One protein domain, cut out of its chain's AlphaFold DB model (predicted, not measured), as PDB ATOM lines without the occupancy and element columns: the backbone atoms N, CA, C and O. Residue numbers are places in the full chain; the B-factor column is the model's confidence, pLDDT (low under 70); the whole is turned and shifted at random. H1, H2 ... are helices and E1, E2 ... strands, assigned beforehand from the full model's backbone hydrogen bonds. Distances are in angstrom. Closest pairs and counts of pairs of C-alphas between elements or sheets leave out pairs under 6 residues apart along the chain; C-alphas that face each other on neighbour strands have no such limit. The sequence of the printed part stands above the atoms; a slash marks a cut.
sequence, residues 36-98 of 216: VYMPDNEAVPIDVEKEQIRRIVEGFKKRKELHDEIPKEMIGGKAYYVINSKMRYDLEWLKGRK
ATOM      1  N   VAL A  36     190.151 363.363 278.110       44.88
ATOM      2  CA  VAL A  36     191.112 364.071 278.944       44.88
ATOM      3  C   VAL A  36     191.815 363.002 279.778       44.88
ATOM      4  O   VAL A  36     191.372 362.671 280.866       44.88
ATOM      5  N   TYR A  37     192.885 362.419 279.236       42.38
ATOM      6  CA  TYR A  37     193.912 361.729 280.026       42.38
ATOM      7  C   TYR A  37     195.266 361.824 279.300       42.38
ATOM      8  O   TYR A  37     195.866 360.831 278.889       42.38
ATOM      9  N   MET A  38     195.755 363.056 279.137       46.84
ATOM     10  CA  MET A  38     197.187 363.315 279.342       46.84
ATOM     11  C   MET A  38     197.490 363.124 280.844       46.84
ATOM     12  O   MET A  38     196.557 363.225 281.649       46.84
ATOM     13  N   PRO A  39     198.749 362.881 281.252       44.72
ATOM     14  CA  PRO A  39     199.137 362.762 282.665       44.72
ATOM     15  C   PRO A  39     198.616 363.898 283.570       44.72
ATOM     16  O   PRO A  39     198.392 363.660 284.753       44.72
ATOM     17  N   ASP A  40     198.326 365.071 282.990       44.62
ATOM     18  CA  ASP A  40     197.971 366.309 283.698       44.62
ATOM     19  C   ASP A  40     196.557 366.847 283.405       44.62
ATOM     20  O   ASP A  40     196.233 367.987 283.733       44.62
ATOM     21  N   ASN A  41     195.676 366.029 282.822       48.38
ATOM     22  CA  ASN A  41     194.265 366.388 282.624       48.38
ATOM     23  C   ASN A  41     194.024 367.622 281.708       48.38
ATOM     24  O   ASN A  41     193.033 368.341 281.859       48.38
ATOM     25  N   GLU A  42     194.916 367.876 280.746       50.22
ATOM     26  CA  GLU A  42     194.792 368.994 279.803       50.22
ATOM     27  C   GLU A  42     193.855 368.676 278.625       50.22
ATOM     28  O   GLU A  42     193.898 367.593 278.037       50.22
ATOM     29  N   ALA A  43     193.011 369.646 278.257       51.81
ATOM     30  CA  ALA A  43     192.157 369.558 277.079       51.81
ATOM     31  C   ALA A  43     192.991 369.768 275.806       51.81
ATOM     32  O   ALA A  43     193.513 370.858 275.568       51.81
ATOM     33  N   VAL A  44     193.094 368.737 274.966       55.41
ATOM     34  CA  VAL A  44     193.824 368.833 273.699       55.41
ATOM     35  C   VAL A  44     192.981 369.606 272.672       55.41
ATOM     36  O   VAL A  44     191.817 369.262 272.447       55.41
ATOM     37  N   PRO A  45     193.531 370.644 272.013       59.25
ATOM     38  CA  PRO A  45     192.814 371.358 270.965       59.25
ATOM     39  C   PRO A  45     192.399 370.431 269.814       59.25
ATOM     40  O   PRO A  45     193.189 369.624 269.326       59.25
ATOM     41  N   ILE A  46     191.174 370.610 269.310       58.22
ATOM     42  CA  ILE A  46     190.588 369.787 268.232       58.22
ATOM     43  C   ILE A  46     191.481 369.734 266.980       58.22
ATOM     44  O   ILE A  46     191.505 368.728 266.271       58.22
ATOM     45  N   ASP A  47     192.208 370.808 266.677       61.00
ATOM     46  CA  ASP A  47     193.055 370.861 265.485       61.00
ATOM     47  C   ASP A  47     194.317 370.003 265.625       61.00
ATOM     48  O   ASP A  47     194.690 369.319 264.670       61.00
ATOM     49  N   VAL A  48     194.892 369.937 266.831       64.81
ATOM     50  CA  VAL A  48     195.985 369.007 267.152       64.81
ATOM     51  C   VAL A  48     195.494 367.570 266.988       64.81
ATOM     52  O   VAL A  48     196.165 366.750 266.368       64.81
ATOM     53  N   GLU A  49     194.278 367.275 267.446       65.81
ATOM     54  CA  GLU A  49     193.692 365.940 267.313       65.81
ATOM     55  C   GLU A  49     193.484 365.501 265.863       65.81
ATOM     56  O   GLU A  49     193.825 364.380 265.472       65.81
ATOM     57  N   LYS A  50     192.972 366.404 265.024       68.50
ATOM     58  CA  LYS A  50     192.843 366.150 263.585       68.50
ATOM     59  C   LYS A  50     194.202 365.888 262.941       68.50
ATOM     60  O   LYS A  50     194.299 365.032 262.059       68.50
ATOM     61  N   GLU A  51     195.236 366.610 263.363       74.31
ATOM     62  CA  GLU A  51     196.586 366.423 262.844       74.31
ATOM     63  C   GLU A  51     197.173 365.063 263.250       74.31
ATOM     64  O   GLU A  51     197.722 364.360 262.397       74.31
ATOM     65  N   GLN A  52     196.984 364.637 264.502       70.94
ATOM     66  CA  GLN A  52     197.433 363.322 264.975       70.94
ATOM     67  C   GLN A  52     196.763 362.183 264.202       70.94
ATOM     68  O   GLN A  52     197.437 361.299 263.663       70.94
ATOM     69  N   ILE A  53     195.439 362.246 264.038       78.12
ATOM     70  CA  ILE A  53     194.688 361.266 263.240       78.12
ATOM     71  C   ILE A  53     195.199 361.244 261.795       78.12
ATOM     72  O   ILE A  53     195.389 360.170 261.217       78.12
ATOM     73  N   ARG A  54     195.475 362.413 261.205       80.00
ATOM     74  CA  ARG A  54     196.015 362.500 259.844       80.00
ATOM     75  C   ARG A  54     197.370 361.801 259.728       80.00
ATOM     76  O   ARG A  54     197.553 361.018 258.795       80.00
ATOM     77  N   ARG A  55     198.291 362.037 260.667       79.88
ATOM     78  CA  ARG A  55     199.623 361.405 260.692       79.88
ATOM     79  C   ARG A  55     199.528 359.885 260.794       79.88
ATOM     80  O   ARG A  55     200.222 359.180 260.066       79.88
ATOM     81  N   ILE A  56     198.619 359.381 261.624       82.69
ATOM     82  CA  ILE A  56     198.353 357.947 261.773       82.69
ATOM     83  C   ILE A  56     197.838 357.342 260.461       82.69
ATOM     84  O   ILE A  56     198.369 356.335 259.991       82.69
ATOM     85  N   VAL A  57     196.840 357.970 259.832       80.12
ATOM     86  CA  VAL A  57     196.287 357.500 258.550       80.12
ATOM     87  C   VAL A  57     197.353 357.507 257.454       80.12
ATOM     88  O   VAL A  57     197.432 356.571 256.658       80.12
ATOM     89  N   GLU A  58     198.191 358.543 257.401       84.94
ATOM     90  CA  GLU A  58     199.323 358.592 256.474       84.94
ATOM     91  C   GLU A  58     200.363 357.502 256.767       84.94
ATOM     92  O   GLU A  58     200.898 356.912 255.828       84.94
ATOM     93  N   GLY A  59     200.598 357.183 258.039       85.31
ATOM     94  CA  GLY A  59     201.443 356.072 258.462       85.31
ATOM     95  C   GLY A  59     200.963 354.730 257.913       85.31
ATOM     96  O   GLY A  59     201.733 354.040 257.250       85.31
ATOM     97  N   PHE A  60     199.677 354.405 258.071       82.69
ATOM     98  CA  PHE A  60     199.085 353.182 257.506       82.69
ATOM     99  C   PHE A  60     199.144 353.132 255.973       82.69
ATOM    100  O   PHE A  60     199.321 352.063 255.391       82.69
ATOM    101  N   LYS A  61     199.047 354.285 255.297       84.25
ATOM    102  CA  LYS A  61     199.224 354.354 253.836       84.25
ATOM    103  C   LYS A  61     200.668 354.081 253.412       84.25
ATOM    104  O   LYS A  61     200.882 353.440 252.385       84.25
ATOM    105  N   LYS A  62     201.646 354.584 254.172       84.25
ATOM    106  CA  LYS A  62     203.080 354.461 253.862       84.25
ATOM    107  C   LYS A  62     203.652 353.101 254.270       84.25
ATOM    108  O   LYS A  62     204.491 352.565 253.552       84.25
ATOM    109  N   ARG A  63     203.191 352.528 255.385       81.75
ATOM    110  CA  ARG A  63     203.724 351.296 255.977       81.75
ATOM    111  C   ARG A  63     202.617 350.265 256.183       81.75
ATOM    112  O   ARG A  63     201.946 350.242 257.211       81.75
ATOM    113  N   LYS A  64     202.471 349.363 255.209       81.00
ATOM    114  CA  LYS A  64     201.463 348.287 255.247       81.00
ATOM    115  C   LYS A  64     201.672 347.293 256.396       81.00
ATOM    116  O   LYS A  64     200.701 346.717 256.860       81.00
ATOM    117  N   GLU A  65     202.903 347.147 256.888       81.88
ATOM    118  CA  GLU A  65     203.262 346.284 258.032       81.88
ATOM    119  C   GLU A  65     202.545 346.685 259.330       81.88
ATOM    120  O   GLU A  65     202.313 345.850 260.200       81.88
ATOM    121  N   LEU A  66     202.118 347.948 259.453       80.38
ATOM    122  CA  LEU A  66     201.336 348.408 260.604       80.38
ATOM    123  C   LEU A  66     200.009 347.648 260.746       80.38
ATOM    124  O   LEU A  66     199.471 347.551 261.847       80.38
ATOM    125  N   HIS A  67     199.479 347.086 259.653       79.19
ATOM    126  CA  HIS A  67     198.275 346.257 259.687       79.19
ATOM    127  C   HIS A  67     198.470 344.914 260.402       79.19
ATOM    128  O   HIS A  67     197.467 344.328 260.812       79.19
ATOM    129  N   ASP A  68     199.711 344.450 260.546       80.06
ATOM    130  CA  ASP A  68     200.051 343.220 261.266       80.06
ATOM    131  C   ASP A  68     200.497 343.521 262.706       80.06
ATOM    132  O   ASP A  68     200.299 342.709 263.607       80.06
ATOM    133  N   GLU A  69     201.065 344.708 262.937       78.88
ATOM    134  CA  GLU A  69     201.540 345.141 264.256       78.88
ATOM    135  C   GLU A  69     200.416 345.634 265.179       78.88
ATOM    136  O   GLU A  69     200.535 345.529 266.402       78.88
ATOM    137  N   ILE A  70     199.334 346.182 264.617       81.00
ATOM    138  CA  ILE A  70     198.232 346.757 265.395       81.00
ATOM    139  C   ILE A  70     197.105 345.736 265.604       81.00
ATOM    140  O   ILE A  70     196.591 345.181 264.626       81.00
ATOM    141  N   PRO A  71     196.644 345.528 266.856       75.62
ATOM    142  CA  PRO A  71     195.545 344.615 267.142       75.62
ATOM    143  C   PRO A  71     194.228 345.078 266.508       75.62
ATOM    144  O   PRO A  71     193.926 346.273 266.418       75.62
ATOM    145  N   LYS A  72     193.415 344.099 266.100       82.00
ATOM    146  CA  LYS A  72     192.035 344.309 265.655       82.00
ATOM    147  C   LYS A  72     191.061 343.894 266.745       82.00
ATOM    148  O   LYS A  72     191.191 342.803 267.293       82.00
ATOM    149  N   GLU A  73     190.038 344.704 266.970       73.94
ATOM    150  CA  GLU A  73     188.911 344.355 267.831       73.94
ATOM    151  C   GLU A  73     187.602 344.332 267.044       73.94
ATOM    152  O   GLU A  73     187.406 345.076 266.079       73.94
ATOM    153  N   MET A  74     186.701 343.443 267.455       69.19
ATOM    154  CA  MET A  74     185.377 343.301 266.859       69.19
ATOM    155  C   MET A  74     184.392 344.206 267.592       69.19
ATOM    156  O   MET A  74     183.998 343.917 268.719       69.19
ATOM    157  N   ILE A  75     183.955 345.278 266.932       65.56
ATOM    158  CA  ILE A  75     183.004 346.247 267.485       65.56
ATOM    159  C   ILE A  75     181.769 346.260 266.589       65.56
ATOM    160  O   ILE A  75     181.844 346.577 265.401       65.56
ATOM    161  N   GLY A  76     180.620 345.859 267.139       65.56
ATOM    162  CA  GLY A  76     179.361 345.808 266.387       65.56
ATOM    163  C   GLY A  76     179.427 344.925 265.131       65.56
ATOM    164  O   GLY A  76     178.874 345.287 264.095       65.56
ATOM    165  N   GLY A  77     180.154 343.804 265.193       74.50
ATOM    166  CA  GLY A  77     180.283 342.849 264.083       74.50
ATOM    167  C   GLY A  77     181.275 343.246 262.983       74.50
ATOM    168  O   GLY A  77     181.379 342.538 261.983       74.50
ATOM    169  N   LYS A  78     182.023 344.343 263.149       68.12
ATOM    170  CA  LYS A  78     183.084 344.767 262.224       68.12
ATOM    171  C   LYS A  78     184.432 344.807 262.940       68.12
ATOM    172  O   LYS A  78     184.500 345.195 264.103       68.12
ATOM    173  N   ALA A  79     185.491 344.414 262.238       73.56
ATOM    174  CA  ALA A  79     186.854 344.461 262.755       73.56
ATOM    175  C   ALA A  79     187.452 345.861 262.557       73.56
ATOM    176  O   ALA A  79     187.548 346.334 261.423       73.56
ATOM    177  N   TYR A  80     187.892 346.492 263.643       75.50
ATOM    178  CA  TYR A  80     188.571 347.787 263.632       75.50
ATOM    179  C   TYR A  80     189.979 347.653 264.200       75.50
ATOM    180  O   TYR A  80     190.198 346.901 265.144       75.50
ATOM    181  N   TYR A  81     190.927 348.396 263.633       79.38
ATOM    182  CA  TYR A  81     192.261 348.546 264.212       79.38
ATOM    183  C   TYR A  81     192.178 349.452 265.439       79.38
ATOM    184  O   TYR A  81     191.648 350.561 265.341       79.38
ATOM    185  N   VAL A  82     192.695 348.986 266.573       76.94
ATOM    186  CA  VAL A  82     192.595 349.715 267.841       76.94
ATOM    187  C   VAL A  82     193.900 350.428 268.144       76.94
ATOM    188  O   VAL A  82     194.956 349.813 268.272       76.94
ATOM    189  N   ILE A  83     193.807 351.750 268.276       76.19
ATOM    190  CA  ILE A  83     194.915 352.632 268.637       76.19
ATOM    191  C   ILE A  83     194.587 353.214 270.007       76.19
ATOM    192  O   ILE A  83     193.578 353.900 270.167       76.19
ATOM    193  N   ASN A  84     195.418 352.911 271.003       70.81
ATOM    194  CA  ASN A  84     195.243 353.452 272.349       70.81
ATOM    195  C   ASN A  84     195.729 354.912 272.433       70.81
ATOM    196  O   ASN A  84     196.469 355.387 271.569       70.81
ATOM    197  N   SER A  85     195.342 355.622 273.494       68.12
ATOM    198  CA  SER A  85     195.673 357.043 273.663       68.12
ATOM    199  C   SER A  85     197.182 357.302 273.686       68.12
ATOM    200  O   SER A  85     197.637 358.261 273.077       68.12
ATOM    201  N   LYS A  86     197.987 356.410 274.283       68.00
ATOM    202  CA  LYS A  86     199.455 356.542 274.259       68.00
ATOM    203  C   LYS A  86     199.991 356.510 272.825       68.00
ATOM    204  O   LYS A  86     200.735 357.396 272.428       68.00
ATOM    205  N   MET A  87     199.566 355.538 272.024       71.31
ATOM    206  CA  MET A  87     199.960 355.413 270.618       71.31
ATOM    207  C   MET A  87     199.495 356.605 269.776       71.31
ATOM    208  O   MET A  87     200.204 357.009 268.855       71.31
ATOM    209  N   ARG A  88     198.336 357.190 270.089       73.44
ATOM    210  CA  ARG A  88     197.806 358.368 269.388       73.44
ATOM    211  C   ARG A  88     198.739 359.584 269.482       73.44
ATOM    212  O   ARG A  88     198.803 360.336 268.517       73.44
ATOM    213  N   TYR A  89     199.471 359.741 270.590       70.69
ATOM    214  CA  TYR A  89     200.370 360.883 270.813       70.69
ATOM    215  C   TYR A  89     201.856 360.566 270.624       70.69
ATOM    216  O   TYR A  89     202.576 361.385 270.061       70.69
ATOM    217  N   ASP A  90     202.311 359.392 271.069       72.06
ATOM    218  CA  ASP A  90     203.725 358.988 271.045       72.06
ATOM    219  C   ASP A  90     204.235 358.903 269.590       72.06
ATOM    220  O   ASP A  90     205.335 359.344 269.284       72.06
ATOM    221  N   LEU A  91     203.390 358.455 268.644       79.25
ATOM    222  CA  LEU A  91     203.664 358.312 267.198       79.25
ATOM    223  C   LEU A  91     204.968 357.574 266.811       79.25
ATOM    224  O   LEU A  91     205.146 357.258 265.635       79.25
ATOM    225  N   GLU A  92     205.875 357.253 267.736       77.69
ATOM    226  CA  GLU A  92     207.165 356.620 267.458       77.69
ATOM    227  C   GLU A  92     206.991 355.238 266.837       77.69
ATOM    228  O   GLU A  92     207.755 354.840 265.958       77.69
ATOM    229  N   TRP A  93     205.914 354.546 267.204       78.38
ATOM    230  CA  TRP A  93     205.528 353.268 266.616       78.38
ATOM    231  C   TRP A  93     205.274 353.351 265.097       78.38
ATOM    232  O   TRP A  93     205.462 352.358 264.397       78.38
ATOM    233  N   LEU A  94     204.934 354.528 264.550       80.31
ATOM    234  CA  LEU A  94     204.802 354.723 263.101       80.31
ATOM    235  C   LEU A  94     206.148 354.634 262.367       80.31
ATOM    236  O   LEU A  94     206.166 354.305 261.180       80.31
ATOM    237  N   LYS A  95     207.268 354.912 263.048       73.94
ATOM    238  CA  LYS A  95     208.621 354.892 262.460       73.94
ATOM    239  C   LYS A  95     209.168 353.467 262.278       73.94
ATOM    240  O   LYS A  95     210.124 353.283 261.528       73.94
ATOM    241  N   GLY A  96     208.543 352.470 262.912       64.25
ATOM    242  CA  GLY A  96     208.972 351.070 262.897       64.25
ATOM    243  C   GLY A  96     210.218 350.806 263.749       64.25
ATOM    244  O   GLY A  96     210.985 351.710 264.081       64.25
ATOM    245  N   ARG A  97     210.446 349.541 264.119       60.97
ATOM    246  CA  ARG A  97     211.732 349.135 264.708       60.97
ATOM    247  C   ARG A  97     212.781 349.147 263.597       60.97
ATOM    248  O   ARG A  97     212.595 348.462 262.594       60.97
ATOM    249  N   LYS A  98     213.887 349.887 263.768       50.97
ATOM    250  CA  LYS A  98     215.076 349.731 262.911       50.97
ATOM    251  C   LYS A  98     215.460 348.252 262.937       50.97
ATOM    252  O   LYS A  98     215.910 347.752 263.964       50.97
TER     253      LYS A  98
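Overview. This is residues 36 to 98 of the 216 residues of an uncharacterized protein of Cohnella sp. G13 (UniProt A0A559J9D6). One long helix, H1, has the short helix H3 crossing its side, H4 near it and a corner turn into H2 at its last residues, while a small two-stranded hairpin, E1 and E2, lies away from H1. The printed part has 63 residues with four named helices and two named strands, in the order H1 H2 E1 E2 H3 H4; the sheet, E1 - E2, is antiparallel and the class is mixed, helices and strands. The whole is only just loose, close to compact, with a radius of gyration of the C-alphas of 13.0 A and spans of 34 by 32 by 20 A.

Arrangement. H1, residues 46 to 62, and H2, residues 66 to 69, only just touch, and only at the corner, with 3 pairs of C-alphas within 8 A; the closest are those of Phe 60 and Leu 66, 6.1 A apart. E1, residues 72 to 75, and E2, residues 78 to 81, form an antiparallel hairpin at 140 degrees, with N 73 and O 80 at 2.9 A and N 80 and O 73 at 2.9 A, within hydrogen-bond range. Both strands are apart from H1. H3, residues 85 to 90, touches H1 at residues 52 to 56 alone, about perpendicular at 76 degrees; the closest C-alphas, of Gln 52 and Arg 88, are 6.6 A apart. H4, residues 92 to 95, is close to H1 but not clearly touching; the closest C-alphas, of Gly 59 and Leu 94, are 5.9 A apart. In H1 and H3 every O i to N i+4 pair is within hydrogen-bond range; H2 and H4 are too short for such a pair.

Along the chain. H1 begins at C-alpha 46 (190.588, 369.787, 268.232) and is 24.4 A long. H2 measures 4.9 A, E1 9.4 A, E2 10.1 A, H3 8.7 A and H4 5.5 A, ending at C-alpha 95 (208.621, 354.892, 262.460).

Size, cuts and confidence. The C-alphas farthest apart, of Gly 76 and Lys 98, are 36.1 A apart. The printed part has no cut, and the links between its named elements are tight. The pLDDT is under 70 at residues 36 to 50, 74 to 76, 78, 85 to 86 and 96 to 98.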